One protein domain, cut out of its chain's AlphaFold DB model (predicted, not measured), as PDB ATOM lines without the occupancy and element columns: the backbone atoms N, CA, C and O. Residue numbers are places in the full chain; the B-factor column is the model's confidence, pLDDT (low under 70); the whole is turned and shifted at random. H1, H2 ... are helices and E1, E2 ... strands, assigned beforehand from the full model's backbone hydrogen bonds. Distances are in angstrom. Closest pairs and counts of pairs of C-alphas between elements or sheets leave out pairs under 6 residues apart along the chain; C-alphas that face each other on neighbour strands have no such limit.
ATOM      1  N   ALA A   2     197.147 180.914 215.697       63.44
ATOM      2  CA  ALA A   2     198.022 179.803 216.105       63.44
ATOM      3  C   ALA A   2     198.840 179.220 214.932       63.44
ATOM      4  O   ALA A   2     200.056 179.119 215.037       63.44
ATOM      5  N   ASP A   3     198.203 178.982 213.782       76.62
ATOM      6  CA  ASP A   3     198.883 178.420 212.602       76.62
ATOM      7  C   ASP A   3     199.965 179.345 212.018       76.62
ATOM      8  O   ASP A   3     201.007 178.878 211.567       76.62
ATOM      9  N   LEU A   4     199.756 180.669 212.063       77.81
ATOM     10  CA  LEU A   4     200.751 181.643 211.596       77.81
ATOM     11  C   LEU A   4     201.950 181.700 212.543       77.81
ATOM     12  O   LEU A   4     203.085 181.714 212.085       77.81
ATOM     13  N   ALA A   5     201.707 181.720 213.856       79.38
ATOM     14  CA  ALA A   5     202.778 181.732 214.847       79.38
ATOM     15  C   ALA A   5     203.642 180.464 214.756       79.38
ATOM     16  O   ALA A   5     204.867 180.560 214.798       79.38
ATOM     17  N   VAL A   6     203.018 179.297 214.557       84.62
ATOM     18  CA  VAL A   6     203.728 178.031 214.309       84.62
ATOM     19  C   VAL A   6     204.562 178.123 213.030       84.62
ATOM     20  O   VAL A   6     205.764 177.880 213.083       84.62
ATOM     21  N   ALA A   7     203.973 178.565 211.915       86.94
ATOM     22  CA  ALA A   7     204.687 178.692 210.644       86.94
ATOM     23  C   ALA A   7     205.858 179.693 210.701       86.94
ATOM     24  O   ALA A   7     206.901 179.462 210.090       86.94
ATOM     25  N   LEU A   8     205.705 180.804 211.433       86.25
ATOM     26  CA  LEU A   8     206.789 181.761 211.669       86.25
ATOM     27  C   LEU A   8     207.908 181.123 212.487       86.25
ATOM     28  O   LEU A   8     209.064 181.221 212.088       86.25
ATOM     29  N   ARG A   9     207.576 180.398 213.562       89.31
ATOM     30  CA  ARG A   9     208.578 179.721 214.392       89.31
ATOM     31  C   ARG A   9     209.340 178.649 213.619       89.31
ATOM     32  O   ARG A   9     210.553 178.559 213.753       89.31
ATOM     33  N   GLU A  10     208.658 177.878 212.776       92.69
ATOM     34  CA  GLU A  10     209.290 176.874 211.910       92.69
ATOM     35  C   GLU A  10     210.226 177.493 210.862       92.69
ATOM     36  O   GLU A  10     211.235 176.887 210.508       92.69
ATOM     37  N   ARG A  11     209.913 178.695 210.361       93.44
ATOM     38  CA  ARG A  11     210.690 179.352 209.296       93.44
ATOM     39  C   ARG A  11     211.800 180.269 209.788       93.44
ATOM     40  O   ARG A  11     212.849 180.324 209.158       93.44
ATOM     41  N   LEU A  12     211.545 181.023 210.851       94.00
ATOM     42  CA  LEU A  12     212.441 182.055 211.375       94.00
ATOM     43  C   LEU A  12     213.176 181.603 212.640       94.00
ATOM     44  O   LEU A  12     214.109 182.271 213.066       94.00
ATOM     45  N   GLY A  13     212.751 180.495 213.253       96.44
ATOM     46  CA  GLY A  13     213.243 180.047 214.557       96.44
ATOM     47  C   GLY A  13     212.537 180.708 215.742       96.44
ATOM     48  O   GLY A  13     212.745 180.278 216.877       96.44
ATOM     49  N   PHE A  14     211.676 181.701 215.497       96.44
ATOM     50  CA  PHE A  14     210.925 182.405 216.534       96.44
ATOM     51  C   PHE A  14     209.546 182.889 216.064       96.44
ATOM     52  O   PHE A  14     209.266 182.995 214.868       96.44
ATOM     53  N   CYS A  15     208.683 183.219 217.018       94.56
ATOM     54  CA  CYS A  15     207.469 183.999 216.800       94.56
ATOM     55  C   CYS A  15     207.290 185.039 217.915       94.56
ATOM     56  O   CYS A  15     208.016 185.038 218.908       94.56
ATOM     57  N   LEU A  16     206.343 185.959 217.725       93.50
ATOM     58  CA  LEU A  16     206.027 186.994 218.704       93.50
ATOM     59  C   LEU A  16     204.694 186.708 219.388       93.50
ATOM     60  O   LEU A  16     203.716 186.336 218.734       93.50
ATOM     61  N   ARG A  17     204.632 186.983 220.689       92.25
ATOM     62  CA  ARG A  17     203.414 186.906 221.491       92.25
ATOM     63  C   ARG A  17     203.261 188.151 222.353       92.25
ATOM     64  O   ARG A  17     204.211 188.624 222.958       92.25
ATOM     65  N   VAL A  18     202.035 188.652 222.461       92.75
ATOM     66  CA  VAL A  18     201.689 189.662 223.467       92.75
ATOM     67  C   VAL A  18     201.289 188.941 224.748       92.75
ATOM     68  O   VAL A  18     200.433 188.054 224.730       92.75
ATOM     69  N   ALA A  19     201.914 189.303 225.861       93.88
ATOM     70  CA  ALA A  19     201.639 188.720 227.170       93.88
ATOM     71  C   ALA A  19     201.817 189.761 228.264       93.88
ATOM     72  O   ALA A  19     202.330 190.840 227.998       93.88
ATOM     73  N   ARG A  20     201.451 189.443 229.508       95.81
ATOM     74  CA  ARG A  20     201.734 190.334 230.638       95.81
ATOM     75  C   ARG A  20     203.230 190.658 230.696       95.81
ATOM     76  O   ARG A  20     204.050 189.749 230.590       95.81
ATOM     77  N   SER A  21     203.563 191.935 230.848       96.81
ATOM     78  CA  SER A  21     204.952 192.379 230.957       96.81
ATOM     79  C   SER A  21     205.590 191.903 232.265       96.81
ATOM     80  O   SER A  21     204.915 191.785 233.293       96.81
ATOM     81  N   SER A  22     206.894 191.641 232.219       95.44
ATOM     82  CA  SER A  22     207.732 191.401 233.393       95.44
ATOM     83  C   SER A  22     208.210 192.700 234.055       95.44
ATOM     84  O   SER A  22     208.672 192.671 235.197       95.44
ATOM     85  N   VAL A  23     208.055 193.847 233.382       95.00
ATOM     86  CA  VAL A  23     208.436 195.161 233.909       95.00
ATOM     87  C   VAL A  23     207.619 195.463 235.179       95.00
ATOM     88  O   VAL A  23     206.384 195.449 235.134       95.00
ATOM     89  N   PRO A  24     208.263 195.757 236.330       90.81
ATOM     90  CA  PRO A  24     207.612 195.905 237.633       90.81
ATOM     91  C   PRO A  24     206.903 197.263 237.789       90.81
ATOM     92  O   PRO A  24     207.140 198.009 238.738       90.81
ATOM     93  N   HIS A  25     206.008 197.600 236.860       87.31
ATOM     94  CA  HIS A  25     205.217 198.822 236.899       87.31
ATOM     95  C   HIS A  25     203.789 198.580 236.407       87.31
ATOM     96  O   HIS A  25     203.563 197.911 235.402       87.31
ATOM     97  N   ARG A  26     202.796 199.160 237.094       85.75
ATOM     98  CA  ARG A  26     201.372 198.931 236.774       85.75
ATOM     99  C   ARG A  26     200.998 199.363 235.349       85.75
ATOM    100  O   ARG A  26     200.114 198.763 234.752       85.75
ATOM    101  N   GLU A  27     201.655 200.400 234.826       85.88
ATOM    102  CA  GLU A  27     201.364 200.955 233.494       85.88
ATOM    103  C   GLU A  27     202.080 200.191 232.370       85.88
ATOM    104  O   GLU A  27     201.748 200.413 231.215       85.88
ATOM    105  N   ALA A  28     202.997 199.262 232.684       89.75
ATOM    106  CA  ALA A  28     203.651 198.425 231.670       89.75
ATOM    107  C   ALA A  28     202.686 197.423 231.011       89.75
ATOM    108  O   ALA A  28     202.925 196.967 229.899       89.75
ATOM    109  N   GLY A  29     201.583 197.073 231.688       92.81
ATOM    110  CA  GLY A  29     200.506 196.262 231.120       92.81
ATOM    111  C   GLY A  29     200.995 194.969 230.457       92.81
ATOM    112  O   GLY A  29     201.499 194.060 231.124       92.81
ATOM    113  N   ASN A  30     200.806 194.888 229.139       93.62
ATOM    114  CA  ASN A  30     201.327 193.804 228.314       93.62
ATOM    115  C   ASN A  30     202.659 194.200 227.674       93.62
ATOM    116  O   ASN A  30     202.828 195.336 227.247       93.62
ATOM    117  N   GLY A  31     203.558 193.231 227.571       95.19
ATOM    118  CA  GLY A  31     204.807 193.301 226.834       95.19
ATOM    119  C   GLY A  31     204.763 192.489 225.546       95.19
ATOM    120  O   GLY A  31     203.890 191.633 225.337       95.19
ATOM    121  N   LEU A  32     205.755 192.736 224.700       96.38
ATOM    122  CA  LEU A  32     206.043 191.941 223.520       96.38
ATOM    123  C   LEU A  32     207.062 190.860 223.863       96.38
ATOM    124  O   LEU A  32     208.166 191.175 224.275       96.38
ATOM    125  N   TRP A  33     206.715 189.600 223.655       97.44
ATOM    126  CA  TRP A  33     207.571 188.456 223.947       97.44
ATOM    127  C   TRP A  33     208.004 187.776 222.662       97.44
ATOM    128  O   TRP A  33     207.198 187.602 221.744       97.44
ATOM    129  N   LEU A  34     209.266 187.372 222.620       97.56
ATOM    130  CA  LEU A  34     209.800 186.465 221.620       97.56
ATOM    131  C   LEU A  34     209.737 185.037 222.166       97.56
ATOM    132  O   LEU A  34     210.121 184.800 223.305       97.56
ATOM    133  N   GLU A  35     209.261 184.095 221.353       97.00
ATOM    134  CA  GLU A  35     209.288 182.657 221.650       97.00
ATOM    135  C   GLU A  35     210.108 181.932 220.587       97.00
ATOM    136  O   GLU A  35     209.811 182.043 219.397       97.00
ATOM    137  N   GLY A  36     211.112 181.167 221.000       97.31
ATOM    138  CA  GLY A  36     212.152 180.604 220.148       97.31
ATOM    139  C   GLY A  36     213.457 181.388 220.256       97.31
ATOM    140  O   GLY A  36     213.760 181.962 221.298       97.31
ATOM    141  N   ARG A  37     214.253 181.397 219.181       98.19
ATOM    142  CA  ARG A  37     215.580 182.033 219.160       98.19
ATOM    143  C   ARG A  37     215.719 182.997 217.990       98.19
ATOM    144  O   ARG A  37     215.382 182.643 216.862       98.19
ATOM    145  N   ALA A  38     216.286 184.171 218.252       98.25
ATOM    146  CA  ALA A  38     216.689 185.127 217.225       98.25
ATOM    147  C   ALA A  38     218.146 185.561 217.458       98.25
ATOM    148  O   ALA A  38     218.438 186.128 218.511       98.25
ATOM    149  N   PRO A  39     219.067 185.309 216.510       98.31
ATOM    150  CA  PRO A  39     220.447 185.781 216.613       98.31
ATOM    151  C   PRO A  39     220.559 187.311 216.650       98.31
ATOM    152  O   PRO A  39     219.696 188.013 216.108       98.31
ATOM    153  N   LEU A  40     221.663 187.825 217.195       98.12
ATOM    154  CA  LEU A  40     222.061 189.232 217.092       98.12
ATOM    155  C   LEU A  40     221.919 189.744 215.649       98.12
ATOM    156  O   LEU A  40     222.307 189.080 214.688       98.12
ATOM    157  N   GLY A  41     221.364 190.949 215.498       97.88
ATOM    158  CA  GLY A  41     221.137 191.582 214.198       97.88
ATOM    159  C   GLY A  41     219.872 191.118 213.466       97.88
ATOM    160  O   GLY A  41     219.564 191.651 212.401       97.88
ATOM    161  N   SER A  42     219.110 190.168 214.015       97.69
ATOM    162  CA  SER A  42     217.841 189.735 213.416       97.69
ATOM    163  C   SER A  42     216.791 190.842 213.457       97.69
ATOM    164  O   SER A  42     216.589 191.473 214.494       97.69
ATOM    165  N   VAL A  43     216.055 191.024 212.357       96.44
ATOM    166  CA  VAL A  43     214.818 191.818 212.351       96.44
ATOM    167  C   VAL A  43     213.714 190.983 212.992       96.44
ATOM    168  O   VAL A  43     213.283 189.982 212.420       96.44
ATOM    169  N   VAL A  44     213.263 191.383 214.180       96.38
ATOM    170  CA  VAL A  44     212.323 190.586 214.984       96.38
ATOM    171  C   VAL A  44     210.888 191.087 214.918       96.38
ATOM    172  O   VAL A  44     209.969 190.290 215.065       96.38
ATOM    173  N   ALA A  45     210.669 192.382 214.670       94.38
ATOM    174  CA  ALA A  45     209.331 192.968 214.612       94.38
ATOM    175  C   ALA A  45     209.273 194.178 213.669       94.38
ATOM    176  O   ALA A  45     210.276 194.859 213.472       94.38
ATOM    177  N   LEU A  46     208.092 194.479 213.127       93.38
ATOM    178  CA  LEU A  46     207.818 195.684 212.331       93.38
ATOM    179  C   LEU A  46     206.963 196.650 213.151       93.38
ATOM    180  O   LEU A  46     205.903 196.249 213.619       93.38
ATOM    181  N   TYR A  47     207.366 197.901 213.338       93.88
ATOM    182  CA  TYR A  47     206.550 198.864 214.080       93.88
ATOM    183  C   TYR A  47     205.335 199.285 213.237       93.88
ATOM    184  O   TYR A  47     205.534 199.861 212.162       93.88
ATOM    185  N   PRO A  48     204.094 198.983 213.667       93.50
ATOM    186  CA  PRO A  48     202.909 199.348 212.904       93.50
ATOM    187  C   PRO A  48     202.684 200.857 212.939       93.50
ATOM    188  O   PRO A  48     203.266 201.557 213.763       93.50
ATOM    189  N   GLY A  49     201.799 201.359 212.084       92.31
ATOM    190  CA  GLY A  49     201.282 202.712 212.262       92.31
ATOM    191  C   GLY A  49     200.987 203.474 210.986       92.31
ATOM    192  O   GLY A  49     201.379 203.087 209.881       92.31
ATOM    193  N   VAL A  50     200.314 204.607 211.175       93.06
ATOM    194  CA  VAL A  50     200.113 205.601 210.121       93.06
ATOM    195  C   VAL A  50     201.402 206.395 209.953       93.06
ATOM    196  O   VAL A  50     201.930 206.926 210.929       93.06
ATOM    197  N   VAL A  51     201.903 206.471 208.724       94.19
ATOM    198  CA  VAL A  51     203.120 207.202 208.367       94.19
ATOM    199  C   VAL A  51     202.745 208.592 207.864       94.19
ATOM    200  O   VAL A  51     202.038 208.728 206.863       94.19
ATOM    201  N   TYR A  52     203.248 209.615 208.544       94.25
ATOM    202  CA  TYR A  52     203.090 211.022 208.196       94.25
ATOM    203  C   TYR A  52     204.429 211.585 207.735       94.25
ATOM    204  O   TYR A  52     205.419 211.497 208.463       94.25
ATOM    205  N   SER A  53     204.466 212.197 206.553       93.25
ATOM    206  CA  SER A  53     205.613 213.008 206.143       93.25
ATOM    207  C   SER A  53     205.630 214.348 206.891       93.25
ATOM    208  O   SER A  53     204.626 214.758 207.487       93.25
ATOM    209  N   SER A  54     206.756 215.062 206.844       91.69
ATOM    210  CA  SER A  54     206.898 216.359 207.525       91.69
ATOM    211  C   SER A  54     205.846 217.396 207.094       91.69
ATOM    212  O   SER A  54     205.323 218.151 207.916       91.69
ATOM    213  N   GLU A  55     205.422 217.371 205.827       92.56
ATOM    214  CA  GLU A  55     204.379 218.241 205.270       92.56
ATOM    215  C   GLU A  55     202.976 217.909 205.807       92.56
ATOM    216  O   GLU A  55     202.041 218.709 205.694       92.56
ATOM    217  N   GLN A  56     202.817 216.720 206.392       93.75
ATOM    218  CA  GLN A  56     201.554 216.180 206.883       93.75
ATOM    219  C   GLN A  56     201.407 216.287 208.405       93.75
ATOM    220  O   GLN A  56     200.355 215.924 208.927       93.75
ATOM    221  N   TYR A  57     202.392 216.832 209.128       93.50
ATOM    222  CA  TYR A  57     202.373 216.906 210.596       93.50
ATOM    223  C   TYR A  57     201.100 217.526 211.182       93.50
ATOM    224  O   TYR A  57     200.590 217.046 212.191       93.50
ATOM    225  N   ARG A  58     200.530 218.539 210.516       94.31
ATOM    226  CA  ARG A  58     199.273 219.186 210.937       94.31
ATOM    227  C   ARG A  58     198.063 218.245 210.995       94.31
ATOM    228  O   ARG A  58     197.046 218.616 211.569       94.31
ATOM    229  N   PHE A  59     198.153 217.075 210.365       92.94
ATOM    230  CA  PHE A  59     197.106 216.056 210.346       92.94
ATOM    231  C   PHE A  59     197.319 214.955 211.391       92.94
ATOM    232  O   PHE A  59     196.454 214.094 211.546       92.94
ATOM    233  N   ILE A  60     198.439 214.973 212.120       93.06
ATOM    234  CA  ILE A  60     198.667 214.053 213.232       93.06
ATOM    235  C   ILE A  60     197.719 214.442 214.379       93.06
ATOM    236  O   ILE A  60     197.706 215.610 214.796       93.06
ATOM    237  N   PRO A  61     196.925 213.503 214.925       90.88
ATOM    238  CA  PRO A  61     196.067 213.781 216.069       90.88
ATOM    239  C   PRO A  61     196.853 214.376 217.247       90.88
ATOM    240  O   PRO A  61     197.837 213.804 217.708       90.88
ATOM    241  N   GLY A  62     196.405 215.529 217.747       89.62
ATOM    242  CA  GLY A  62     197.057 216.235 218.856       89.62
ATOM    243  C   GLY A  62     198.105 217.274 218.446       89.62
ATOM    244  O   GLY A  62     198.651 217.935 219.326       89.62
ATOM    245  N   TYR A  63     198.363 217.478 217.147       91.38
ATOM    246  CA  TYR A  63     199.302 218.501 216.676       91.38
ATOM    247  C   TYR A  63     198.985 219.903 217.251       91.38
ATOM    248  O   TYR A  63     197.817 220.303 217.277       91.38
ATOM    249  N   PRO A  64     199.995 220.676 217.703       90.06
ATOM    250  CA  PRO A  64     201.434 220.381 217.646       90.06
ATOM    251  C   PRO A  64     201.956 219.456 218.757       90.06
ATOM    252  O   PRO A  64     203.077 218.973 218.663       90.06
ATOM    253  N   ALA A  65     201.166 219.179 219.794       88.19
ATOM    254  CA  ALA A  65     201.569 218.370 220.944       88.19
ATOM    255  C   ALA A  65     201.195 216.886 220.763       88.19
ATOM    256  O   ALA A  65     200.431 216.325 221.551       88.19
ATOM    257  N   ILE A  66     201.705 216.277 219.689       86.88
ATOM    258  CA  ILE A  66     201.338 214.923 219.231       86.88
ATOM    259  C   ILE A  66     201.692 213.810 220.230       86.88
ATOM    260  O   ILE A  66     201.102 212.737 220.191       86.88
ATOM    261  N   ASP A  67     202.640 214.066 221.129       82.50
ATOM    262  CA  ASP A  67     203.131 213.154 222.165       82.50
ATOM    263  C   ASP A  67     202.245 213.146 223.425       82.50
ATOM    264  O   ASP A  67     202.247 212.188 224.208       82.50
ATOM    265  N   LYS A  68     201.431 214.190 223.636       82.88
ATOM    266  CA  LYS A  68     200.573 214.295 224.822       82.88
ATOM    267  C   LYS A  68     199.465 213.246 224.791       82.88
ATOM    268  O   LYS A  68     198.479 213.363 224.069       82.88
ATOM    269  N   GLY A  69     199.603 212.228 225.642       78.81
ATOM    270  CA  GLY A  69     198.652 211.114 225.707       78.81
ATOM    271  C   GLY A  69     198.750 210.168 224.505       78.81
ATOM    272  O   GLY A  69     197.784 209.457 224.198       78.81
ATOM    273  N   ASN A  70     199.889 210.172 223.808       85.81
ATOM    274  CA  ASN A  70     200.210 209.198 222.777       85.81
ATOM    275  C   ASN A  70     201.649 208.688 222.942       85.81
ATOM    276  O   ASN A  70     202.605 209.308 222.488       85.81
ATOM    277  N   SER A  71     201.795 207.532 223.587       84.75
ATOM    278  CA  SER A  71     203.079 206.841 223.760       84.75
ATOM    279  C   SER A  71     203.503 206.015 222.539       84.75
ATOM    280  O   SER A  71     204.518 205.334 222.598       84.75
ATOM    281  N   TYR A  72     202.728 206.048 221.453       88.19
ATOM    282  CA  TYR A  72     202.901 205.204 220.268       88.19
ATOM    283  C   TYR A  72     203.458 205.967 219.056       88.19
ATOM    284  O   TYR A  72     203.400 205.476 217.927       88.19
ATOM    285  N   ILE A  73     203.970 207.178 219.288       89.75
ATOM    286  CA  ILE A  73     204.598 208.026 218.275       89.75
ATOM    287  C   ILE A  73     206.093 207.726 218.222       89.75
ATOM    288  O   ILE A  73     206.789 207.843 219.231       89.75
ATOM    289  N   VAL A  74     206.599 207.419 217.028       91.12
ATOM    290  CA  VAL A  74     208.035 207.272 216.777       91.12
ATOM    291  C   VAL A  74     208.445 208.132 215.586       91.12
ATOM    292  O   VAL A  74     207.885 208.022 214.496       91.12
ATOM    293  N   GLY A  75     209.438 208.998 215.797       90.38
ATOM    294  CA  GLY A  75     210.064 209.782 214.735       90.38
ATOM    295  C   GLY A  75     211.147 208.989 214.004       90.38
ATOM    296  O   GLY A  75     211.924 208.258 214.625       90.38
ATOM    297  N   ARG A  76     211.214 209.157 212.685       91.00
ATOM    298  CA  ARG A  76     212.278 208.648 211.816       91.00
ATOM    299  C   ARG A  76     213.305 209.742 211.521       91.00
ATOM    300  O   ARG A  76     213.001 210.930 211.569       91.00
ATOM    301  N   TYR A  77     214.516 209.329 211.154       85.81
ATOM    302  CA  TYR A  77     215.608 210.246 210.796       85.81
ATOM    303  C   TYR A  77     215.363 211.043 209.506       85.81
ATOM    304  O   TYR A  77     215.953 212.101 209.328       85.81
ATOM    305  N   ASP A  78     214.488 210.562 208.622       87.12
ATOM    306  CA  ASP A  78     214.079 211.262 207.397       87.12
ATOM    307  C   ASP A  78     212.981 212.317 207.637       87.12
ATOM    308  O   ASP A  78     212.475 212.913 206.689       87.12
ATOM    309  N   GLY A  79     212.602 212.557 208.898       89.56
ATOM    310  CA  GLY A  79     211.560 213.513 209.262       89.56
ATOM    311  C   GLY A  79     210.136 212.986 209.080       89.56
ATOM    312  O   GLY A  79     209.194 213.770 209.157       89.56
ATOM    313  N   ALA A  80     209.941 211.687 208.837       92.44
ATOM    314  CA  ALA A  80     208.621 211.075 208.939       92.44
ATOM    315  C   ALA A  80     208.285 210.698 210.393       92.44
ATOM    316  O   ALA A  80     209.160 210.402 211.211       92.44
ATOM    317  N   VAL A  81     206.993 210.658 210.711       93.69
ATOM    318  CA  VAL A  81     206.463 210.215 212.007       93.69
ATOM    319  C   VAL A  81     205.548 209.016 211.791       93.69
ATOM    320  O   VAL A  81     204.694 209.045 210.907       93.69
ATOM    321  N   ILE A  82     205.715 207.970 212.602       94.06
ATOM    322  CA  ILE A  82     204.834 206.798 212.619       94.06
ATOM    323  C   ILE A  82     204.000 206.813 213.902       94.06
ATOM    324  O   ILE A  82     204.561 206.868 214.995       94.06
ATOM    325  N   ASP A  83     202.673 206.750 213.761       93.31
ATOM    326  CA  ASP A  83     201.721 206.644 214.873       93.31
ATOM    327  C   ASP A  83     201.082 205.254 214.922       93.31
ATOM    328  O   ASP A  83     200.237 204.919 214.086       93.31
ATOM    329  N   ALA A  84     201.464 204.448 215.916       92.44
ATOM    330  CA  ALA A  84     200.867 203.134 216.148       92.44
ATOM    331  C   ALA A  84     199.571 203.189 216.976       92.44
ATOM    332  O   ALA A  84     198.899 202.168 217.104       92.44
ATOM    333  N   LYS A  85     199.152 204.347 217.509       88.19
ATOM    334  CA  LYS A  85     197.941 204.447 218.346       88.19
ATOM    335  C   LYS A  85     196.666 203.912 217.679       88.19
ATOM    336  O   LYS A  85     195.876 203.286 218.391       88.19
ATOM    337  N   PRO A  86     196.435 204.080 216.359       86.06
ATOM    338  CA  PRO A  86     195.273 203.491 215.690       86.06
ATOM    339  C   PRO A  86     195.237 201.956 215.718       86.06
ATOM    340  O   PRO A  86     194.158 201.382 215.614       86.06
ATOM    341  N   TRP A  87     196.382 201.291 215.918       83.19
ATOM    342  CA  TRP A  87     196.449 199.840 216.114       83.19
ATOM    343  C   TRP A  87     195.992 199.414 217.518       83.19
ATOM    344  O   TRP A  87     195.838 198.221 217.772       83.19
ATOM    345  N   GLY A  88     195.710 200.363 218.420       74.25
ATOM    346  CA  GLY A  88     195.094 200.118 219.722       74.25
ATOM    347  C   GLY A  88     195.871 199.118 220.579       74.25
ATOM    348  O   GLY A  88     197.086 199.196 220.693       74.25
ATOM    349  N   ALA A  89     195.151 198.167 221.183       59.56
ATOM    350  CA  ALA A  89     195.726 197.026 221.899       59.56
ATOM    351  C   ALA A  89     196.024 195.831 220.961       59.56
ATOM    352  O   ALA A  89     195.935 194.674 221.375       59.56
ATOM    353  N   GLY A  90     196.347 196.097 219.698       53.41
ATOM    354  CA  GLY A  90     196.492 195.099 218.647       53.41
ATOM    355  C   GLY A  90     195.323 195.153 217.670       53.41
ATOM    356  O   GLY A  90     194.172 194.901 218.026       53.41
ATOM    357  N   ASP A  91     195.636 195.466 216.417       46.97
ATOM    358  CA  ASP A  91     194.697 195.411 215.306       46.97
ATOM    359  C   ASP A  91     194.197 193.961 215.107       46.97
ATOM    360  O   ASP A  91     195.017 193.048 214.929       46.97
ATOM    361  N   PRO A  92     192.871 193.715 215.104       39.81
ATOM    362  CA  PRO A  92     192.302 192.396 214.830       39.81
ATOM    363  C   PRO A  92     192.634 191.845 213.429       39.81
ATOM    364  O   PRO A  92     192.444 190.648 213.204       39.81
ATOM    365  N   ALA A  93     193.159 192.656 212.499       45.72
ATOM    366  CA  ALA A  93     193.611 192.213 211.177       45.72
ATOM    367  C   ALA A  93     195.076 191.717 211.116       45.72
ATOM    368  O   ALA A  93     195.499 191.218 210.070       45.72
ATOM    369  N   GLY A  94     195.834 191.744 212.224       52.06
ATOM    370  CA  GLY A  94     197.119 191.034 212.331       52.06
ATOM    371  C   GLY A  94     198.360 191.793 211.843       52.06
ATOM    372  O   GLY A  94     199.368 191.166 211.512       52.06
ATOM    373  N   GLY A  95     198.332 193.125 211.819       66.25
ATOM    374  CA  GLY A  95     199.489 193.948 211.462       66.25
ATOM    375  C   GLY A  95     200.414 194.226 212.651       66.25
ATOM    376  O   GLY A  95     200.380 195.316 213.190       66.25
ATOM    377  N   SER A  96     201.254 193.266 213.043       82.69
ATOM    378  CA  SER A  96     202.380 193.409 213.994       82.69
ATOM    379  C   SER A  96     202.113 193.891 215.449       82.69
ATOM    380  O   SER A  96     201.625 194.997 215.689       82.69
ATOM    381  N   PRO A  97     202.572 193.141 216.473       89.75
ATOM    382  CA  PRO A  97     202.465 193.528 217.884       89.75
ATOM    383  C   PRO A  97     203.619 194.413 218.397       89.75
ATOM    384  O   PRO A  97     203.764 194.588 219.603       89.75
ATOM    385  N   ALA A  98     204.471 194.963 217.525       93.56
ATOM    386  CA  ALA A  98     205.700 195.658 217.934       93.56
ATOM    387  C   ALA A  98     205.487 196.818 218.931       93.56
ATOM    388  O   ALA A  98     206.325 197.059 219.794       93.56
ATOM    389  N   HIS A  99     204.347 197.507 218.859       92.31
ATOM    390  CA  HIS A  99     204.005 198.616 219.755       92.31
ATOM    391  C   HIS A  99     203.773 198.197 221.225       92.31
ATOM    392  O   HIS A  99     203.588 199.065 222.073       92.31
ATOM    393  N   PHE A 100     203.807 196.894 221.531       94.00
ATOM    394  CA  PHE A 100     203.793 196.350 222.893       94.00
ATOM    395  C   PHE A 100     205.177 196.207 223.538       94.00
ATOM    396  O   PHE A 100     205.252 195.834 224.706       94.00
ATOM    397  N   ALA A 101     206.279 196.440 222.818       95.88
ATOM    398  CA  ALA A 101     207.598 196.409 223.447       95.88
ATOM    399  C   ALA A 101     207.688 197.520 224.497       95.88
ATOM    400  O   ALA A 101     207.468 198.693 224.185       95.88
ATOM    401  N   ASN A 102     207.989 197.144 225.736       95.81
ATOM    402  CA  ASN A 102     208.067 198.072 226.854       95.81
ATOM    403  C   ASN A 102     209.450 198.702 226.968       95.81
ATOM    404  O   ASN A 102     210.441 198.176 226.466       95.81
ATOM    405  N   HIS A 103     209.513 199.818 227.682       95.62
ATOM    406  CA  HIS A 103     210.782 200.347 228.151       95.62
ATOM    407  C   HIS A 103     211.397 199.419 229.211       95.62
ATOM    408  O   HIS A 103     210.648 198.932 230.067       95.62
ATOM    409  N   PRO A 104     212.722 199.168 229.199       96.19
ATOM    410  CA  PRO A 104     213.361 198.426 230.279       96.19
ATOM    411  C   PRO A 104     213.159 199.114 231.643       96.19
ATOM    412  O   PRO A 104     213.085 200.342 231.722       96.19
ATOM    413  N   PRO A 105     213.065 198.348 232.745       94.06
ATOM    414  CA  PRO A 105     213.104 198.921 234.082       94.06
ATOM    415  C   PRO A 105     214.485 199.507 234.401       94.06
ATOM    416  O   PRO A 105     215.480 199.193 233.750       94.06
ATOM    417  N   ALA A 106     214.555 200.318 235.457       92.19
ATOM    418  CA  ALA A 106     215.806 200.903 235.927       92.19
ATOM    419  C   ALA A 106     216.902 199.835 236.123       92.19
ATOM    420  O   ALA A 106     216.701 198.863 236.853       92.19
ATOM    421  N   GLY A 107     218.058 200.046 235.490       91.81
ATOM    422  CA  GLY A 107     219.208 199.139 235.558       91.81
ATOM    423  C   GLY A 107     219.134 197.913 234.640       91.81
ATOM    424  O   GLY A 107     220.038 197.084 234.696       91.81
ATOM    425  N   ALA A 108     218.089 197.775 233.818       94.00
ATOM    426  CA  ALA A 108     218.024 196.769 232.764       94.00
ATOM    427  C   ALA A 108     218.345 197.381 231.393       94.00
ATOM    428  O   ALA A 108     218.036 198.540 231.122       94.00
ATOM    429  N   GLU A 109     218.922 196.563 230.517       95.69
ATOM    430  CA  GLU A 109     219.270 196.958 229.153       95.69
ATOM    431  C   GLU A 109     218.124 196.659 228.172       95.69
ATOM    432  O   GLU A 109     217.451 195.628 228.303       95.69
ATOM    433  N   PRO A 110     217.910 197.503 227.147       97.62
ATOM    434  CA  PRO A 110     217.092 197.133 226.003       97.62
ATOM    435  C   PRO A 110     217.775 196.005 225.213       97.62
ATOM    436  O   PRO A 110     218.998 195.954 225.077       97.62
ATOM    437  N   ASN A 111     216.980 195.108 224.641       98.50
ATOM    438  CA  ASN A 111     217.468 193.984 223.830       98.50
ATOM    439  C   ASN A 111     217.068 194.106 222.345       98.50
ATOM    440  O   ASN A 111     217.426 193.257 221.524       98.50
ATOM    441  N   VAL A 112     216.383 195.198 221.985       98.38
ATOM    442  CA  VAL A 112     216.112 195.598 220.603       98.38
ATOM    443  C   VAL A 112     216.384 197.084 220.375       98.38
ATOM    444  O   VAL A 112     216.205 197.919 221.262       98.38
ATOM    445  N   VAL A 113     216.774 197.424 219.146       96.06
ATOM    446  CA  VAL A 113     216.922 198.801 218.662       96.06
ATOM    447  C   VAL A 113     216.007 199.047 217.467       96.06
ATOM    448  O   VAL A 113     215.724 198.136 216.691       96.06
ATOM    449  N   VAL A 114     215.540 200.284 217.310       94.19
ATOM    450  CA  VAL A 114     214.775 200.700 216.131       94.19
ATOM    451  C   VAL A 114     215.719 200.959 214.961       94.19
ATOM    452  O   VAL A 114     216.652 201.751 215.082       94.19
ATOM    453  N   ALA A 115     215.424 200.355 213.813       93.31
ATOM    454  CA  ALA A 115     216.051 200.669 212.536       93.31
ATOM    455  C   ALA A 115     214.997 201.124 211.520       93.31
ATOM    456  O   ALA A 115     213.878 200.604 211.479       93.31
ATOM    457  N   SER A 116     215.362 202.099 210.687       92.19
ATOM    458  CA  SER A 116     214.542 202.503 209.547       92.19
ATOM    459  C   SER A 116     214.671 201.486 208.421       92.19
ATOM    460  O   SER A 116     215.776 201.166 207.995       92.19
ATOM    461  N   LEU A 117     213.534 201.036 207.896       89.31
ATOM    462  CA  LEU A 117     213.442 200.541 206.531       89.31
ATOM    463  C   LEU A 117     213.029 201.699 205.628       89.31
ATOM    464  O   LEU A 117     212.078 202.425 205.949       89.31
ATOM    465  N   ASP A 118     213.734 201.859 204.510       86.06
ATOM    466  CA  ASP A 118     213.463 202.917 203.533       86.06
ATOM    467  C   ASP A 118     212.019 202.844 203.048       86.06
ATOM    468  O   ASP A 118     211.265 203.797 203.231       86.06
ATOM    469  N   ALA A 119     211.614 201.687 202.515       84.88
ATOM    470  CA  ALA A 119     210.219 201.376 202.251       84.88
ATOM    471  C   ALA A 119     209.986 199.883 201.998       84.88
ATOM    472  O   ALA A 119     210.837 199.184 201.445       84.88
ATOM    473  N   PHE A 120     208.776 199.421 202.304       83.50
ATOM    474  CA  PHE A 120     208.203 198.291 201.585       83.50
ATOM    475  C   PHE A 120     207.982 198.686 200.119       83.50
ATOM    476  O   PHE A 120     207.560 199.816 199.863       83.50
ATOM    477  N   PRO A 121     208.272 197.800 199.151       80.94
ATOM    478  CA  PRO A 121     208.123 198.136 197.743       80.94
ATOM    479  C   PRO A 121     206.650 198.361 197.394       80.94
ATOM    480  O   PRO A 121     205.763 197.764 197.998       80.94
ATOM    481  N   ALA A 122     206.402 199.196 196.388       81.44
ATOM    482  CA  ALA A 122     205.075 199.340 195.801       81.44
ATOM    483  C   ALA A 122     204.634 198.033 195.113       81.44
ATOM    484  O   ALA A 122     205.478 197.241 194.677       81.44
ATOM    485  N   ARG A 123     203.323 197.862 194.913       80.12
ATOM    486  CA  ARG A 123     202.730 196.731 194.162       80.12
ATOM    487  C   ARG A 123     203.003 195.355 194.785       80.12
ATOM    488  O   ARG A 123     203.255 194.379 194.077       80.12
ATOM    489  N   LEU A 124     202.929 195.260 196.109       82.81
ATOM    490  CA  LEU A 124     202.975 193.993 196.845       82.81
ATOM    491  C   LEU A 124     201.758 193.098 196.569       82.81
ATOM    492  O   LEU A 124     201.793 191.898 196.868       82.81
ATOM    493  N   GLY A 125     200.675 193.660 196.025       83.44
ATOM    494  CA  GLY A 125     199.465 192.917 195.684       83.44
ATOM    495  C   GLY A 125     198.890 192.224 196.918       83.44
ATOM    496  O   GLY A 125     198.679 192.844 197.959       83.44
ATOM    497  N   ALA A 126     198.687 190.905 196.852       83.19
ATOM    498  CA  ALA A 126     198.145 190.139 197.976       83.19
ATOM    499  C   ALA A 126     199.015 190.188 199.249       83.19
ATOM    500  O   ALA A 126     198.503 189.913 200.335       83.19
ATOM    501  N   LEU A 127     200.305 190.535 199.143       83.19
ATOM    502  CA  LEU A 127     201.204 190.653 200.294       83.19
ATOM    503  C   LEU A 127     201.052 191.982 201.047       83.19
ATOM    504  O   LEU A 127     201.450 192.055 202.209       83.19
ATOM    505  N   ARG A 128     200.425 193.007 200.448       84.75
ATOM    506  CA  ARG A 128     200.231 194.332 201.063       84.75
ATOM    507  C   ARG A 128     199.517 194.258 202.415       84.75
ATOM    508  O   ARG A 128     199.819 195.044 203.312       84.75
ATOM    509  N   ARG A 129     198.633 193.268 202.589       82.31
ATOM    510  CA  ARG A 129     197.904 192.994 203.842       82.31
ATOM    511  C   ARG A 129     198.801 192.649 205.036       82.31
ATOM    512  O   ARG A 129     198.318 192.664 206.160       82.31
ATOM    513  N   TYR A 130     200.056 192.269 204.794       82.50
ATOM    514  CA  TYR A 130     201.026 191.929 205.838       82.50
ATOM    515  C   TYR A 130     201.968 193.092 206.172       82.50
ATOM    516  O   TYR A 130     202.742 192.982 207.121       82.50
ATOM    517  N   VAL A 131     201.908 194.201 205.424       88.12
ATOM    518  CA  VAL A 131     202.633 195.433 205.754       88.12
ATOM    519  C   VAL A 131     201.816 196.205 206.792       88.12
ATOM    520  O   VAL A 131     200.722 196.674 206.470       88.12
ATOM    521  N   PRO A 132     202.320 196.364 208.029       90.38
ATOM    522  CA  PRO A 132     201.552 196.926 209.137       90.38
ATOM    523  C   PRO A 132     201.558 198.463 209.149       90.38
ATOM    524  O   PRO A 132     201.187 199.082 210.142       90.38
ATOM    525  N   ASN A 133     202.018 199.082 208.062       91.12
ATOM    526  CA  ASN A 133     202.090 200.523 207.896       91.12
ATOM    527  C   ASN A 133     201.134 200.965 206.788       91.12
ATOM    528  O   ASN A 133     200.924 200.256 205.802       91.12
ATOM    529  N   VAL A 134     200.566 202.154 206.943       89.25
ATOM    530  CA  VAL A 134     199.776 202.841 205.912       89.25
ATOM    531  C   VAL A 134     200.251 204.281 205.863       89.25
ATOM    532  O   VAL A 134     200.478 204.881 206.912       89.25
ATOM    533  N   THR A 135     200.428 204.866 204.683       90.38
ATOM    534  CA  THR A 135     200.687 206.308 204.626       90.38
ATOM    535  C   THR A 135     199.418 207.088 204.972       90.38
ATOM    536  O   THR A 135     198.299 206.624 204.738       90.38
ATOM    537  N   TYR A 136     199.562 208.307 205.495       89.50
ATOM    538  CA  TYR A 136     198.413 209.196 205.676       89.50
ATOM    539  C   TYR A 136     197.700 209.483 204.346       89.50
ATOM    540  O   TYR A 136     196.480 209.614 204.323       89.50
ATOM    541  N   ALA A 137     198.435 209.534 203.231       84.75
ATOM    542  CA  ALA A 137     197.852 209.693 201.903       84.75
ATOM    543  C   ALA A 137     196.921 208.522 201.545       84.75
ATOM    544  O   ALA A 137     195.795 208.770 201.135       84.75
ATOM    545  N   GLU A 138     197.341 207.270 201.765       82.31
ATOM    546  CA  GLU A 138     196.474 206.093 201.593       82.31
ATOM    547  C   GLU A 138     195.249 206.150 202.508       82.31
ATOM    548  O   GLU A 138     194.127 205.933 202.056       82.31
ATOM    549  N   LEU A 139     195.449 206.485 203.786       81.88
ATOM    550  CA  LEU A 139     194.360 206.590 204.756       81.88
ATOM    551  C   LEU A 139     193.347 207.676 204.357       81.88
ATOM    552  O   LEU A 139     192.141 207.468 204.450       81.88
ATOM    553  N   SER A 140     193.842 208.823 203.889       79.19
ATOM    554  CA  SER A 140     193.025 209.946 203.430       79.19
ATOM    555  C   SER A 140     192.361 209.676 202.082       79.19
ATOM    556  O   SER A 140     191.312 210.250 201.814       79.19
ATOM    557  N   ALA A 141     192.966 208.854 201.226       72.38
ATOM    558  CA  ALA A 141     192.446 208.524 199.905       72.38
ATOM    559  C   ALA A 141     191.455 207.351 199.932       72.38
ATOM    560  O   ALA A 141     190.691 207.189 198.990       72.38
ATOM    561  N   ALA A 142     191.396 206.574 201.020       61.00
ATOM    562  CA  ALA A 142     190.410 205.508 201.213       61.00
ATOM    563  C   ALA A 142     188.945 206.000 201.208       61.00
ATOM    564  O   ALA A 142     188.021 205.192 201.125       61.00
ATOM    565  N   THR A 143     188.711 207.316 201.268       56.19
ATOM    566  CA  THR A 143     187.389 207.926 201.047       56.19
ATOM    567  C   THR A 143     187.023 208.072 199.567       56.19
ATOM    568  O   THR A 143     185.889 208.433 199.263       56.19
ATOM    569  N   ASP A 144     187.957 207.803 198.653       55.88
ATOM    570  CA  ASP A 144     187.820 207.986 197.212       55.88
ATOM    571  C   ASP A 144     188.051 206.645 196.492       55.88
ATOM    572  O   ASP A 144     189.160 206.110 196.441       55.88
ATOM    573  N   ALA A 145     186.986 206.059 195.932       54.81
ATOM    574  CA  ALA A 145     187.012 204.695 195.384       54.81
ATOM    575  C   ALA A 145     188.004 204.510 194.214       54.81
ATOM    576  O   ALA A 145     188.377 203.384 193.890       54.81
ATOM    577  N   ALA A 146     188.448 205.608 193.592       53.31
ATOM    578  CA  ALA A 146     189.416 205.619 192.500       53.31
ATOM    579  C   ALA A 146     190.886 205.494 192.957       53.31
ATOM    580  O   ALA A 146     191.744 205.174 192.138       53.31
ATOM    581  N   ALA A 147     191.194 205.732 194.239       53.50
ATOM    582  CA  ALA A 147     192.567 205.761 194.758       53.50
ATOM    583  C   ALA A 147     193.020 204.449 195.432       53.50
ATOM    584  O   ALA A 147     194.177 204.323 195.831       53.50
ATOM    585  N   ALA A 148     192.128 203.459 195.531       53.59
ATOM    586  CA  ALA A 148     192.369 202.192 196.224       53.59
ATOM    587  C   ALA A 148     193.467 201.304 195.591       53.59
ATOM    588  O   ALA A 148     193.913 200.355 196.231       53.59
ATOM    589  N   ASP A 149     193.920 201.611 194.370       55.19
ATOM    590  CA  ASP A 149     194.925 200.830 193.626       55.19
ATOM    591  C   ASP A 149     196.349 201.423 193.693       55.19
ATOM    592  O   ASP A 149     197.258 200.988 192.993       55.19
ATOM    593  N   ALA A 150     196.572 202.451 194.521       62.09
ATOM    594  CA  ALA A 150     197.847 203.167 194.536       62.09
ATOM    595  C   ALA A 150     199.040 202.335 195.064       62.09
ATOM    596  O   ALA A 150     200.169 202.715 194.760       62.09
ATOM    597  N   ASP A 151     198.790 201.252 195.832       68.94
ATOM    598  CA  ASP A 151     199.756 200.358 196.524       68.94
ATOM    599  C   ASP A 151     201.183 200.941 196.613       68.94
ATOM    600  O   ASP A 151     202.101 200.441 195.946       68.94
ATOM    601  N   PRO A 152     201.358 202.073 197.328       77.38
ATOM    602  CA  PRO A 152     202.570 202.867 197.239       77.38
ATOM    603  C   PRO A 152     203.690 202.243 198.069       77.38
ATOM    604  O   PRO A 152     203.471 201.393 198.929       77.38
ATOM    605  N   ALA A 153     204.916 202.705 197.837       86.12
ATOM    606  CA  ALA A 153     206.015 202.393 198.736       86.12
ATOM    607  C   ALA A 153     205.758 203.023 200.116       86.12
ATOM    608  O   ALA A 153     205.475 204.219 200.207       86.12
ATOM    609  N   VAL A 154     205.870 202.224 201.181       87.56
ATOM    610  CA  VAL A 154     205.561 202.657 202.554       87.56
ATOM    611  C   VAL A 154     206.809 202.561 203.432       87.56
ATOM    612  O   VAL A 154     207.286 201.445 203.666       87.56
ATOM    613  N   PRO A 155     207.339 203.688 203.944       91.06
ATOM    614  CA  PRO A 155     208.410 203.683 204.933       91.06
ATOM    615  C   PRO A 155     208.003 202.937 206.201       91.06
ATOM    616  O   PRO A 155     206.851 203.005 206.626       91.06
ATOM    617  N   ALA A 156     208.948 202.243 206.830       92.00
ATOM    618  CA  ALA A 156     208.654 201.435 208.009       92.00
ATOM    619  C   ALA A 156     209.783 201.475 209.034       92.00
ATOM    620  O   ALA A 156     210.931 201.775 208.721       92.00
ATOM    621  N   LEU A 157     209.458 201.156 210.276       94.50
ATOM    622  CA  LEU A 157     210.448 200.911 211.316       94.50
ATOM    623  C   LEU A 157     210.433 199.427 211.659       94.50
ATOM    624  O   LEU A 157     209.383 198.784 211.620       94.50
ATOM    625  N   CYS A 158     211.582 198.889 212.033       95.25
ATOM    626  CA  CYS A 158     211.668 197.554 212.596       95.25
ATOM    627  C   CYS A 158     212.495 197.534 213.869       95.25
ATOM    628  O   CYS A 158     213.255 198.457 214.158       95.25
ATOM    629  N   PHE A 159     212.327 196.460 214.627       97.19
ATOM    630  CA  PHE A 159     213.171 196.138 215.761       97.19
ATOM    631  C   PHE A 159     214.246 195.157 215.326       97.19
ATOM    632  O   PHE A 159     213.941 194.115 214.742       97.19
ATOM    633  N   VAL A 160     215.489 195.499 215.641       98.19
ATOM    634  CA  VAL A 160     216.672 194.679 215.402       98.19
ATOM    635  C   VAL A 160     217.214 194.210 216.744       98.19
ATOM    636  O   VAL A 160     217.405 195.024 217.647       98.19
ATOM    637  N   ALA A 161     217.454 192.909 216.881       98.56
ATOM    638  CA  ALA A 161     218.033 192.322 218.084       98.56
ATOM    639  C   ALA A 161     219.455 192.857 218.329       98.56
ATOM    640  O   ALA A 161     220.304 192.797 217.437       98.56
ATOM    641  N   THR A 162     219.733 193.362 219.534       98.31
ATOM    642  CA  THR A 162     221.062 193.898 219.908       98.31
ATOM    643  C   THR A 162     222.000 192.834 220.482       98.31
ATOM    644  O   THR A 162     223.195 193.073 220.635       98.31
ATOM    645  N   ARG A 163     221.463 191.646 220.768       98.31
ATOM    646  CA  ARG A 163     222.161 190.422 221.178       98.31
ATOM    647  C   ARG A 163     221.346 189.206 220.748       98.31
ATOM    648  O   ARG A 163     220.237 189.369 220.248       98.31
ATOM    649  N   ASP A 164     221.878 188.011 220.963       98.50
ATOM    650  CA  ASP A 164     221.080 186.794 220.827       98.50
ATOM    651  C   ASP A 164     219.910 186.832 221.823       98.50
ATOM    652  O   ASP A 164     220.089 187.186 222.996       98.50
ATOM    653  N   LEU A 165     218.719 186.499 221.328       98.62
ATOM    654  CA  LEU A 165     217.466 186.474 222.076       98.62
ATOM    655  C   LEU A 165     216.946 185.045 222.188       98.62
ATOM    656  O   LEU A 165     216.984 184.291 221.207       98.62
ATOM    657  N   GLU A 166     216.406 184.701 223.352       98.31
ATOM    658  CA  GLU A 166     215.764 183.408 223.583       98.31
ATOM    659  C   GLU A 166     214.633 183.517 224.608       98.31
ATOM    660  O   GLU A 166     214.881 183.869 225.758       98.31
ATOM    661  N   ASP A 167     213.408 183.178 224.189       98.06
ATOM    662  CA  ASP A 167     212.229 183.039 225.062       98.06
ATOM    663  C   ASP A 167     212.060 184.174 226.100       98.06
ATOM    664  O   ASP A 167     211.860 183.942 227.296       98.06
ATOM    665  N   GLU A 168     212.145 185.427 225.647       98.31
ATOM    666  CA  GLU A 168     212.236 186.606 226.513       98.31
ATOM    667  C   GLU A 168     211.387 187.797 226.044       98.31
ATOM    668  O   GLU A 168     210.947 187.880 224.894       98.31
ATOM    669  N   GLU A 169     211.139 188.741 226.957       98.44
ATOM    670  CA  GLU A 169     210.445 189.995 226.651       98.44
ATOM    671  C   GLU A 169     211.359 190.938 225.861       98.44
ATOM    672  O   GLU A 169     212.502 191.185 226.242       98.44
ATOM    673  N   LEU A 170     210.841 191.499 224.772       98.50
ATOM    674  CA  LEU A 170     211.502 192.525 223.981       98.50
ATOM    675  C   LEU A 170     211.331 193.891 224.654       98.50
ATOM    676  O   LEU A 170     210.215 194.400 224.802       98.50
ATOM    677  N   LEU A 171     212.459 194.486 225.026       98.06
ATOM    678  CA  LEU A 171     212.571 195.767 225.702       98.06
ATOM    679  C   LEU A 171     213.205 196.791 224.763       98.06
ATOM    680  O   LEU A 171     214.324 196.612 224.275       98.06
ATOM    681  N   LEU A 172     212.481 197.882 224.534       96.56
ATOM    682  CA  LEU A 172     212.863 198.972 223.649       96.56
ATOM    683  C   LEU A 172     213.210 200.218 224.468       96.56
ATOM    684  O   LEU A 172     212.407 200.704 225.260       96.56
ATOM    685  N   ASN A 173     214.370 200.823 224.219       94.38
ATOM    686  CA  ASN A 173     214.632 202.156 224.755       94.38
ATOM    687  C   ASN A 173     213.714 203.190 224.068       94.38
ATOM    688  O   ASN A 173     213.851 203.444 222.872       94.38
ATOM    689  N   TYR A 174     212.787 203.788 224.826       91.75
ATOM    690  CA  TYR A 174     211.804 204.749 224.314       91.75
ATOM    691  C   TYR A 174     212.418 206.116 224.017       91.75
ATOM    692  O   TYR A 174     211.859 206.859 223.214       91.75
ATOM    693  N   ARG A 175     213.559 206.445 224.643       87.50
ATOM    694  CA  ARG A 175     214.302 207.694 224.426       87.50
ATOM    695  C   ARG A 175     213.423 208.943 224.507       87.50
ATOM    696  O   ARG A 175     213.471 209.801 223.621       87.50
ATOM    697  N   TYR A 176     212.593 209.049 225.549       85.81
ATOM    698  CA  TYR A 176     211.768 210.244 225.737       85.81
ATOM    699  C   TYR A 176     212.643 211.499 225.776       85.81
ATOM    700  O   TYR A 176     213.678 211.520 226.447       85.81
ATOM    701  N   SER A 177     212.193 212.564 225.108       82.25
ATOM    702  CA  SER A 177     212.913 213.841 225.097       82.25
ATOM    703  C   SER A 177     213.230 214.318 226.522       82.25
ATOM    704  O   SER A 177     212.374 214.219 227.411       82.25
ATOM    705  N   PRO A 178     214.450 214.822 226.783       81.56
ATOM    706  CA  PRO A 178     214.780 215.459 228.055       81.56
ATOM    707  C   PRO A 178     214.039 216.790 228.246       81.56
ATOM    708  O   PRO A 178     213.912 217.259 229.374       81.56
ATOM    709  N   HIS A 179     213.493 217.377 227.176       82.00
ATOM    710  CA  HIS A 179     212.808 218.674 227.208       82.00
ATOM    711  C   HIS A 179     211.312 218.586 227.552       82.00
ATOM    712  O   HIS A 179     210.641 219.615 227.646       82.00
ATOM    713  N   VAL A 180     210.770 217.379 227.754       79.62
ATOM    714  CA  VAL A 180     209.370 217.167 228.152       79.62
ATOM    715  C   VAL A 180     209.278 216.551 229.546       79.62
ATOM    716  O   VAL A 180     210.201 215.897 230.031       79.62
ATOM    717  N   ARG A 181     208.131 216.732 230.216       83.00
ATOM    718  CA  ARG A 181     207.867 216.032 231.478       83.00
ATOM    719  C   ARG A 181     207.759 214.532 231.196       83.00
ATOM    720  O   ARG A 181     206.755 214.075 230.654       83.00
ATOM    721  N   ARG A 182     208.774 213.783 231.619       86.44
ATOM    722  CA  ARG A 182     208.814 212.321 231.537       86.44
ATOM    723  C   ARG A 182     207.851 211.688 232.557       86.44
ATOM    724  O   ARG A 182     207.660 212.254 233.641       86.44
ATOM    725  N   PRO A 183     207.232 210.536 232.243       85.81
ATOM    726  CA  PRO A 183     206.461 209.772 233.220       85.81
ATOM    727  C   PRO A 183     207.324 209.376 234.422       85.81
ATOM    728  O   PRO A 183     208.507 209.095 234.267       85.81
ATOM    729  N   SER A 184     206.738 209.291 235.619       87.62
ATOM    730  CA  SER A 184     207.484 208.976 236.851       87.62
ATOM    731  C   SER A 184     208.124 207.585 236.859       87.62
ATOM    732  O   SER A 184     208.991 207.319 237.682       87.62
ATOM    733  N   TRP A 185     207.655 206.687 235.992       87.25
ATOM    734  CA  TRP A 185     208.191 205.338 235.836       87.25
ATOM    735  C   TRP A 185     209.364 205.262 234.857       87.25
ATOM    736  O   TRP A 185     210.070 204.258 234.850       87.25
ATOM    737  N   TYR A 186     209.558 206.284 234.021       90.25
ATOM    738  CA  TYR A 186     210.603 206.288 233.007       90.25
ATOM    739  C   TYR A 186     211.951 206.602 233.647       90.25
ATOM    740  O   TYR A 186     212.109 207.631 234.310       90.25
ATOM    741  N   VAL A 187     212.930 205.738 233.399       91.81
ATOM    742  CA  VAL A 187     214.318 205.929 233.813       91.81
ATOM    743  C   VAL A 187     215.178 205.846 232.558       91.81
ATOM    744  O   VAL A 187     215.166 204.799 231.925       91.81
ATOM    745  N   PRO A 188     215.897 206.915 232.168       92.44
ATOM    746  CA  PRO A 188     216.754 206.880 230.986       92.44
ATOM    747  C   PRO A 188     217.756 205.724 231.062       92.44
ATOM    748  O   PRO A 188     218.396 205.544 232.097       92.44
ATOM    749  N   VAL A 189     217.900 204.979 229.964       93.06
ATOM    750  CA  VAL A 189     218.928 203.929 229.834       93.06
ATOM    751  C   VAL A 189     220.315 204.570 229.771       93.06
ATOM    752  O   VAL A 189     221.216 204.178 230.503       93.06
ATOM    753  N   ASP A 190     220.452 205.607 228.943       90.69
ATOM    754  CA  ASP A 190     221.659 206.419 228.804       90.69
ATOM    755  C   ASP A 190     221.230 207.885 228.657       90.69
ATOM    756  O   ASP A 190     220.674 208.294 227.633       90.69
ATOM    757  N   ALA A 191     221.421 208.667 229.721       86.44
ATOM    758  CA  ALA A 191     221.012 210.067 229.747       86.44
ATOM    759  C   ALA A 191     221.858 210.944 228.809       86.44
ATOM    760  O   ALA A 191     221.311 211.864 228.207       86.44
ATOM    761  N   GLU A 192     223.151 210.640 228.652       86.38
ATOM    762  CA  GLU A 192     224.058 211.397 227.782       86.38
ATOM    763  C   GLU A 192     223.725 211.146 226.306       86.38
ATOM    764  O   GLU A 192     223.723 212.062 225.485       86.38
ATOM    765  N   GLU A 193     223.414 209.899 225.939       83.62
ATOM    766  CA  GLU A 193     222.946 209.580 224.590       83.62
ATOM    767  C   GLU A 193     221.571 210.191 224.295       83.62
ATOM    768  O   GLU A 193     221.348 210.667 223.178       83.62
ATOM    769  N   ASP A 194     220.659 210.202 225.271       84.81
ATOM    770  CA  ASP A 194     219.369 210.872 225.122       84.81
ATOM    771  C   ASP A 194     219.565 212.380 224.874       84.81
ATOM    772  O   ASP A 194     218.946 212.910 223.958       84.81
ATOM    773  N   GLU A 195     220.448 213.070 225.603       82.88
ATOM    774  CA  GLU A 195     220.769 214.487 225.343       82.88
ATOM    775  C   GLU A 195     221.296 214.701 223.916       82.88
ATOM    776  O   GLU A 195     220.694 215.452 223.152       82.88
ATOM    777  N   ARG A 196     222.308 213.934 223.485       83.06
ATOM    778  CA  ARG A 196     222.876 214.040 222.124       83.06
ATOM    779  C   ARG A 196     221.879 213.780 220.995       83.06
ATOM    780  O   ARG A 196     222.122 214.188 219.864       83.06
ATOM    781  N   ARG A 197     220.823 213.003 221.250       78.12
ATOM    782  CA  ARG A 197     219.777 212.712 220.259       78.12
ATOM    783  C   ARG A 197     218.809 213.882 220.087       78.12
ATOM    784  O   ARG A 197     218.190 213.981 219.029       78.12
ATOM    785  N   TRP A 198     218.607 214.661 221.146       74.81
ATOM    786  CA  TRP A 198     217.592 215.709 221.215       74.81
ATOM    787  C   TRP A 198     218.163 217.135 221.120       74.81
ATOM    788  O   TRP A 198     217.365 218.048 220.907       74.81
ATOM    789  N   ASP A 199     219.486 217.300 221.227       64.50
ATOM    790  CA  ASP A 199     220.240 218.499 220.813       64.50
ATOM    791  C   ASP A 199     220.217 218.711 219.284       64.50
ATOM    792  O   ASP A 199     220.051 219.879 218.854       64.50
TER     793      ASP A 199
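What this domain is: This is residues 2 to 199 of the 199 residues of an uncharacterized protein of Tetraselmis sp. GSL018 (UniProt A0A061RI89). Two small, crossed sheets, E5 E6 E4 E8 and E3 E9 E7, lie partly face to face as a loose sandwich, with the hairpin E1 and E2 beside E3 and H1 packed on that hairpin. Four long loops, residues 60 to 72, 84 to 111, 142 to 153 and 162 to 190, hold no named element, and H5 follows the last of them, far from H1. The printed part has 198 residues, with five named helices and nine strands in the order H1 E1 E2 E3 E4 H2 E5 E6 E7 H3 E8 H4 E9 H5. The four-stranded sheet is mixed, the other two antiparallel; the class is mixed, helices and strands, with 88 residues in named elements, under half. It is compact, with a radius of gyration of the C-alphas of 17.1 A and spans of 53 by 44 by 27 A.

How they stand to each other: H1, residues 2 to 12, comes closest to E1, residues 14 to 20, at the C-alphas of Arg 9 and Cys 15, 5.0 A. E1 and E2, residues 30 to 38, form an antiparallel hairpin, with N 17 and O 33 2.8 A apart; E2 bends by 65 degrees at residue 35. E3, residues 43 to 47, runs on into E4, residues 49 to 52, at 66 degrees. H2, residues 54 to 59, only grazes the sheet of E5, residues 73 to 75, E6, residues 81 to 83, E4, and E8, residues 133 to 135. E4, H2 and E5 make a split strand-helix-strand unit, E6 lying between its two strands, with a right-handed crossover. Within hydrogen-bond range are N 74 and O 82, 2.9 A apart, in the hairpin E5 and E6, N 52 and O 81, 2.8 A apart, between the antiparallel neighbours E6 and E4, and N 51 and O 134, 2.8 A apart, between the parallel neighbours E4 and E8. In the strongly twisted sheet, E9, residues 154 to 161, has antiparallel neighbours E3, with N 44 and O 159 2.9 A apart, and E7, residues 112 to 120, with N 115 and O 158 2.9 A apart. These two sheets form a sandwich, two sheets face to face, strands at 62 degrees. H3, residues 125 to 130, is on neither; H4, residues 136 to 141, is only just at the sheet's level, height 3.7 A. H5, residues 191 to 198, is apart from E7. Each O i to N i+4 pair is within hydrogen-bond range in H1, H4 and H5; H2 and H3 each have 0 of 2, with 2 of 3 i+3 pairs.

Where its parts are: H1 starts at C-alpha 2 (198.022, 179.803, 216.105) and is 15.3 A long. E9 is 22.4 A long; E2 and E7 are each 20.8 A. H5 ends at C-alpha 198 (217.592, 215.709, 221.215).

The domain as a whole: The C-alphas of Gly 107 and Ala 146 are the two farthest apart, 52.8 A. The printed part has no cut. Long links are H2 to E5, E6 to E7, H4 to E9 and E9 to H5. Mean pLDDT of the printed part is 87.0; it is under 70 at residues 2, 89 to 95, 142 to 151 and 199.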